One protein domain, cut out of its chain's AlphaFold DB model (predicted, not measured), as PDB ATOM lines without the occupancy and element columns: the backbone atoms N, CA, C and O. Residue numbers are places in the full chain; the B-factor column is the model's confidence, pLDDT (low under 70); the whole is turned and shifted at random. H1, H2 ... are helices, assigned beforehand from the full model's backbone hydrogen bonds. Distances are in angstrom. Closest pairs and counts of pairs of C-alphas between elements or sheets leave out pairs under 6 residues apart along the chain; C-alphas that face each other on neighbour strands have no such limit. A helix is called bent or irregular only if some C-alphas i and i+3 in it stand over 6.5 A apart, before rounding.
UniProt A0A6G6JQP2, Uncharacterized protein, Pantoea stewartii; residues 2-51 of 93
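What this domain is: This is residues 2 to 51 of the 93 residues of an uncharacterized protein of Pantoea stewartii (UniProt A0A6G6JQP2). The model is a long arm with a small flat head: the arm is most of helix H1 with the residues before it, and the head is an open loop of chain that starts from the last turns of H1, goes out through the short helix H2 and folds back through H3 towards the end of H1. Residues 2 to 18, of which 7 to 18 belong to H1, stick out free of the rest and make most of the length, while the head without them spans 21 by 20 by 8 A. The contacts are few, for no helix touches another and H3 only comes near the end of H1. The printed part has 50 residues with three named helices in the order H1, H2, H3 and no named strand, and its class is all helix. The whole is only just extended, close to loose, with a radius of gyration of the C-alphas of 14.9 A and spans of 46 by 22 by 13 A.

How they stand to each other: From Ser 2 the printed part runs into H1, residues 7 to 26, the longest helix by residues. Residues 2 to 18, of which 7 to 18 belong to H1, stand free: no C-alpha 8 or more residues away along the chain comes within 10 A of theirs. After H1 a tight link of 5 residues leads to H2, residues 32 to 37. H1 and H2 are apart, with no C-alpha of the one within 8 A of the other. A tight link of 2 residues leads on to H3, residues 40 to 48. H2 and H3 are apart too, but only just: their closest C-alphas are 8.4 A from each other. H1 and H3 are close but not clearly touching, with 1 pair of C-alphas within 8 A, those of Phe 26 and Met 46, 5.9 A apart, which is also their closest pair. The lines of H1 and H3 stand at a steep tilt of 68 degrees, only just short of about perpendicular, and the two helices run opposite ways. Their centres are 23.0 A apart. In H1, H2 and H3 every pair of O i and N i+4 is within hydrogen-bond range.

Where its parts are: Before the first helix stand residues 2 to 6, with C-alpha 2 of Ser 2 at (22.285, 306.418, 73.682). H1 begins at Asp 7, whose C-alpha is at (14.038, 319.292, 74.558), and ends at Phe 26, with its C-alpha at (22.795, 334.231, 51.442); it measures 28.9 A from first to last C-alpha. H2 goes from Lys 32 to Leu 37. H3 goes from Leu 40 to Arg 48 and measures 12.2 A from first to last C-alpha; its last C-alpha, that of Arg 48, is at (20.994, 343.336, 48.107). Residues 49 to 51 follow H3. No helix is bent or irregular.

The domain as a whole: The two C-alphas farthest apart are those of Ser 2 and Ser 41, 46.9 A from each other, and the C-alphas of the first and last printed residues, Ser 2 and Ala 51, are 38.1 A apart. The 33 residues left without the stretch that stands free have a radius of gyration of 9.0 A. The printed part has no cut. It is one domain of a chain of 93 residues. Both links, H1 to H2 and H2 to H3, are tight, and no link is long. The mean pLDDT of the printed part is 92.7, and residue 2 is the one printed residue under 70.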
ATOM      1  N   SER A   2      22.249 305.004  74.086       60.81
ATOM      2  CA  SER A   2      22.285 306.418  73.682       60.81
ATOM      3  C   SER A   2      21.458 307.214  74.684       60.81
ATOM      4  O   SER A   2      20.278 306.909  74.859       60.81
ATOM      5  N   ALA A   3      22.056 308.193  75.361       77.19
ATOM      6  CA  ALA A   3      21.285 309.140  76.158       77.19
ATOM      7  C   ALA A   3      20.294 309.857  75.226       77.19
ATOM      8  O   ALA A   3      20.675 310.290  74.137       77.19
ATOM      9  N   LYS A   4      19.014 309.921  75.610       80.69
ATOM     10  CA  LYS A   4      18.041 310.755  74.896       80.69
ATOM     11  C   LYS A   4      18.387 312.216  75.167       80.69
ATOM     12  O   LYS A   4      18.665 312.570  76.309       80.69
ATOM     13  N   LEU A   5      18.382 313.022  74.112       85.81
ATOM     14  CA  LEU A   5      18.581 314.463  74.216       85.81
ATOM     15  C   LEU A   5      17.401 315.102  74.955       85.81
ATOM     16  O   LEU A   5      16.272 314.615  74.858       85.81
ATOM     17  N   THR A   6      17.667 316.180  75.680       93.38
ATOM     18  CA  THR A   6      16.628 317.031  76.268       93.38
ATOM     19  C   THR A   6      15.947 317.874  75.188       93.38
ATOM     20  O   THR A   6      16.519 318.113  74.124       93.38
ATOM     21  N   ASP A   7      14.747 318.382  75.472       93.19
ATOM     22  CA  ASP A   7      14.038 319.292  74.558       93.19
ATOM     23  C   ASP A   7      14.859 320.552  74.252       93.19
ATOM     24  O   ASP A   7      14.875 321.027  73.119       93.19
ATOM     25  N   GLU A   8      15.610 321.052  75.238       93.25
ATOM     26  CA  GLU A   8      16.541 322.169  75.066       93.25
ATOM     27  C   GLU A   8      17.659 321.823  74.074       93.25
ATOM     28  O   GLU A   8      17.926 322.586  73.150       93.25
ATOM     29  N   GLN A   9      18.263 320.637  74.198       94.25
ATOM     30  CA  GLN A   9      19.293 320.177  73.265       94.25
ATOM     31  C   GLN A   9      18.743 320.002  71.846       94.25
ATOM     32  O   GLN A   9      19.430 320.341  70.880       94.25
ATOM     33  N   ILE A  10      17.512 319.498  71.707       94.25
ATOM     34  CA  ILE A  10      16.834 319.365  70.412       94.25
ATOM     35  C   ILE A  10      16.573 320.748  69.811       94.25
ATOM     36  O   ILE A  10      16.904 320.988  68.649       94.25
ATOM     37  N   TYR A  11      16.029 321.677  70.600       93.12
ATOM     38  CA  TYR A  11      15.769 323.046  70.165       93.12
ATOM     39  C   TYR A  11      17.049 323.743  69.695       93.12
ATOM     40  O   TYR A  11      17.079 324.288  68.590       93.12
ATOM     41  N   SER A  12      18.122 323.680  70.488       95.06
ATOM     42  CA  SER A  12      19.412 324.268  70.126       95.06
ATOM     43  C   SER A  12      19.960 323.687  68.823       95.06
ATOM     44  O   SER A  12      20.437 324.447  67.985       95.06
ATOM     45  N   GLN A  13      19.856 322.371  68.607       95.25
ATOM     46  CA  GLN A  13      20.295 321.745  67.354       95.25
ATOM     47  C   GLN A  13      19.506 322.260  66.150       95.25
ATOM     48  O   GLN A  13      20.106 322.636  65.147       95.25
ATOM     49  N   VAL A  14      18.177 322.340  66.255       95.38
ATOM     50  CA  VAL A  14      17.334 322.866  65.170       95.38
ATOM     51  C   VAL A  14      17.643 324.337  64.896       95.38
ATOM     52  O   VAL A  14      17.732 324.735  63.735       95.38
ATOM     53  N   LEU A  15      17.821 325.151  65.939       94.62
ATOM     54  CA  LEU A  15      18.158 326.565  65.790       94.62
ATOM     55  C   LEU A  15      19.504 326.750  65.079       94.62
ATOM     56  O   LEU A  15      19.587 327.543  64.145       94.62
ATOM     57  N   ILE A  16      20.532 325.994  65.475       95.31
ATOM     58  CA  ILE A  16      21.852 326.025  64.831       95.31
ATOM     59  C   ILE A  16      21.737 325.639  63.352       95.31
ATOM     60  O   ILE A  16      22.294 326.337  62.505       95.31
ATOM     61  N   SER A  17      20.979 324.586  63.023       95.69
ATOM     62  CA  SER A  17      20.756 324.183  61.629       95.69
ATOM     63  C   SER A  17      20.079 325.284  60.813       95.69
ATOM     64  O   SER A  17      20.540 325.593  59.722       95.69
ATOM     65  N   LYS A  18      19.054 325.948  61.361       95.69
ATOM     66  CA  LYS A  18      18.383 327.070  60.682       95.69
ATOM     67  C   LYS A  18      19.314 328.258  60.446       95.69
ATOM     68  O   LYS A  18      19.246 328.880  59.390       95.69
ATOM     69  N   ILE A  19      20.174 328.582  61.416       94.94
ATOM     70  CA  ILE A  19      21.186 329.637  61.256       94.94
ATOM     71  C   ILE A  19      22.137 329.268  60.114       94.94
ATOM     72  O   ILE A  19      22.376 330.096  59.240       94.94
ATOM     73  N   ALA A  20      22.630 328.027  60.086       94.75
ATOM     74  CA  ALA A  20      23.521 327.557  59.029       94.75
ATOM     75  C   ALA A  20      22.847 327.588  57.646       94.75
ATOM     76  O   ALA A  20      23.439 328.086  56.695       94.75
ATOM     77  N   GLU A  21      21.594 327.140  57.541       95.50
ATOM     78  CA  GLU A  21      20.807 327.199  56.302       95.50
ATOM     79  C   GLU A  21      20.630 328.639  55.800       95.50
ATOM     80  O   GLU A  21      20.788 328.907  54.609       95.50
ATOM     81  N   HIS A  22      20.335 329.580  56.699       94.94
ATOM     82  CA  HIS A  22      20.231 330.997  56.360       94.94
ATOM     83  C   HIS A  22      21.574 331.562  55.875       94.94
ATOM     84  O   HIS A  22      21.625 332.245  54.850       94.94
ATOM     85  N   GLN A  23      22.664 331.236  56.575       94.44
ATOM     86  CA  GLN A  23      24.006 331.655  56.181       94.44
ATOM     87  C   GLN A  23      24.372 331.113  54.796       94.44
ATOM     88  O   GLN A  23      24.811 331.879  53.941       94.44
ATOM     89  N   ASP A  24      24.115 329.831  54.538       94.25
ATOM     90  CA  ASP A  24      24.405 329.189  53.254       94.25
ATOM     91  C   ASP A  24      23.561 329.773  52.120       94.25
ATOM     92  O   ASP A  24      24.067 330.005  51.022       94.25
ATOM     93  N   HIS A  25      22.287 330.073  52.385       94.44
ATOM     94  CA  HIS A  25      21.390 330.650  51.390       94.44
ATOM     95  C   HIS A  25      21.888 332.010  50.884       94.44
ATOM     96  O   HIS A  25      21.869 332.275  49.677       94.44
ATOM     97  N   PHE A  26      22.355 332.876  51.786       93.88
ATOM     98  CA  PHE A  26      22.795 334.231  51.442       93.88
ATOM     99  C   PHE A  26      24.303 334.368  51.209       93.88
ATOM    100  O   PHE A  26      24.736 335.409  50.719       93.88
ATOM    101  N   GLY A  27      25.088 333.324  51.487       91.50
ATOM    102  CA  GLY A  27      26.549 333.391  51.465       91.50
ATOM    103  C   GLY A  27      27.111 334.217  52.625       91.50
ATOM    104  O   GLY A  27      28.123 334.894  52.460       91.50
ATOM    105  N   MET A  28      26.438 334.205  53.781       93.81
ATOM    106  CA  MET A  28      26.916 334.922  54.959       93.81
ATOM    107  C   MET A  28      28.172 334.260  55.538       93.81
ATOM    108  O   MET A  28      28.239 333.030  55.620       93.81
ATOM    109  N   PRO A  29      29.135 335.056  56.026       92.94
ATOM    110  CA  PRO A  29      30.318 334.528  56.687       92.94
ATOM    111  C   PRO A  29      29.935 333.847  58.007       92.94
ATOM    112  O   PRO A  29      29.124 334.361  58.783       92.94
ATOM    113  N   ARG A  30      30.543 332.694  58.288       89.38
ATOM    114  CA  ARG A  30      30.298 331.909  59.510       89.38
ATOM    115  C   ARG A  30      31.210 332.313  60.663       89.38
ATOM    116  O   ARG A  30      30.942 331.972  61.814       89.38
ATOM    117  N   SER A  31      32.282 333.046  60.374       91.62
ATOM    118  CA  SER A  31      33.244 333.519  61.364       91.62
ATOM    119  C   SER A  31      33.507 335.020  61.251       91.62
ATOM    120  O   SER A  31      33.330 335.640  60.202       91.62
ATOM    121  N   LYS A  32      33.976 335.621  62.353       90.00
ATOM    122  CA  LYS A  32      34.393 337.033  62.377       90.00
ATOM    123  C   LYS A  32      35.491 337.310  61.348       90.00
ATOM    124  O   LYS A  32      35.463 338.342  60.692       90.00
ATOM    125  N   THR A  33      36.432 336.380  61.204       93.12
ATOM    126  CA  THR A  33      37.536 336.486  60.248       93.12
ATOM    127  C   THR A  33      37.039 336.437  58.807       93.12
ATOM    128  O   THR A  33      37.476 337.248  58.003       93.12
ATOM    129  N   GLU A  34      36.092 335.554  58.478       93.62
ATOM    130  CA  GLU A  34      35.478 335.530  57.142       93.62
ATOM    131  C   GLU A  34      34.766 336.843  56.816       93.62
ATOM    132  O   GLU A  34      34.914 337.345  55.710       93.62
ATOM    133  N   LEU A  35      34.047 337.433  57.779       93.00
ATOM    134  CA  LEU A  35      33.401 338.731  57.579       93.00
ATOM    135  C   LEU A  35      34.424 339.854  57.360       93.00
ATOM    136  O   LEU A  35      34.231 340.683  56.481       93.00
ATOM    137  N   GLN A  36      35.515 339.872  58.131       91.75
ATOM    138  CA  GLN A  36      36.584 340.869  57.985       91.75
ATOM    139  C   GLN A  36      37.330 340.759  56.651       91.75
ATOM    140  O   GLN A  36      37.779 341.768  56.117       91.75
ATOM    141  N   LEU A  37      37.485 339.542  56.126       93.50
ATOM    142  CA  LEU A  37      38.175 339.283  54.861       93.50
ATOM    143  C   LEU A  37      37.242 339.322  53.642       93.50
ATOM    144  O   LEU A  37      37.724 339.251  52.511       93.50
ATOM    145  N   MET A  38      35.927 339.411  53.853       94.50
ATOM    146  CA  MET A  38      34.938 339.455  52.783       94.50
ATOM    147  C   MET A  38      35.146 340.700  51.917       94.50
ATOM    148  O   MET A  38      35.238 341.824  52.415       94.50
ATOM    149  N   ALA A  39      35.172 340.513  50.598       95.19
ATOM    150  CA  ALA A  39      35.230 341.635  49.677       95.19
ATOM    151  C   ALA A  39      33.957 342.487  49.795       95.19
ATOM    152  O   ALA A  39      32.843 341.970  49.888       95.19
ATOM    153  N   LEU A  40      34.099 343.813  49.718       95.38
ATOM    154  CA  LEU A  40      32.954 344.724  49.803       95.38
ATOM    155  C   LEU A  40      31.911 344.481  48.692       95.38
ATOM    156  O   LEU A  40      30.730 344.765  48.891       95.38
ATOM    157  N   SER A  41      32.329 343.965  47.528       96.31
ATOM    158  CA  SER A  41      31.419 343.516  46.463       96.31
ATOM    159  C   SER A  41      30.483 342.420  46.953       96.31
ATOM    160  O   SER A  41      29.271 342.534  46.794       96.31
ATOM    161  N   ASP A  42      31.040 341.416  47.619       95.00
ATOM    162  CA  ASP A  42      30.314 340.231  48.061       95.00
ATOM    163  C   ASP A  42      29.377 340.605  49.212       95.00
ATOM    164  O   ASP A  42      28.206 340.225  49.216       95.00
ATOM    165  N   TYR A  43      29.847 341.462  50.129       95.06
ATOM    166  CA  TYR A  43      29.008 342.024  51.188       95.06
ATOM    167  C   TYR A  43      27.819 342.813  50.617       95.06
ATOM    168  O   TYR A  43      26.688 342.704  51.100       95.06
ATOM    169  N   ARG A  44      28.052 343.606  49.561       95.69
ATOM    170  CA  ARG A  44      27.000 344.378  48.886       95.69
ATOM    171  C   ARG A  44      25.983 343.467  48.204       95.69
ATOM    172  O   ARG A  44      24.787 343.731  48.315       95.69
ATOM    173  N   ASP A  45      26.436 342.434  47.509       95.25
ATOM    174  CA  ASP A  45      25.551 341.496  46.819       95.25
ATOM    175  C   ASP A  45      24.714 340.688  47.817       95.25
ATOM    176  O   ASP A  45      23.503 340.568  47.640       95.25
ATOM    177  N   MET A  46      25.317 340.238  48.919       95.00
ATOM    178  CA  MET A  46      24.606 339.632  50.046       95.00
ATOM    179  C   MET A  46      23.535 340.585  50.600       95.00
ATOM    180  O   MET A  46      22.366 340.212  50.696       95.00
ATOM    181  N   SER A  47      23.890 341.840  50.899       93.75
ATOM    182  CA  SER A  47      22.937 342.829  51.421       93.75
ATOM    183  C   SER A  47      21.782 343.120  50.458       93.75
ATOM    184  O   SER A  47      20.679 343.386  50.921       93.75
ATOM    185  N   ARG A  48      22.021 343.104  49.141       94.19
ATOM    186  CA  ARG A  48      20.994 343.336  48.107       94.19
ATOM    187  C   ARG A  48      20.067 342.154  47.890       94.19
ATOM    188  O   ARG A  48      18.991 342.326  47.332       94.19
ATOM    189  N   ARG A  49      20.495 340.961  48.288       95.06
ATOM    190  CA  ARG A  49      19.667 339.756  48.288       95.06
ATOM    191  C   ARG A  49      18.809 339.672  49.550       95.06
ATOM    192  O   ARG A  49      18.359 338.588  49.874       95.06
ATOM    193  N   ASP A  50      18.615 340.781  50.262       95.06
ATOM    194  CA  ASP A  50      17.809 340.861  51.480       95.06
ATOM    195  C   ASP A  50      18.308 339.957  52.620       95.06
ATOM    196  O   ASP A  50      17.544 339.520  53.477       95.06
ATOM    197  N   ALA A  51      19.616 339.687  52.666       95.44
ATOM    198  CA  ALA A  51      20.200 338.786  53.659       95.44
ATOM    199  C   ALA A  51      19.970 339.255  55.108       95.44
ATOM    200  O   ALA A  51      19.824 338.432  56.006       95.44
TER     201      ALA A  51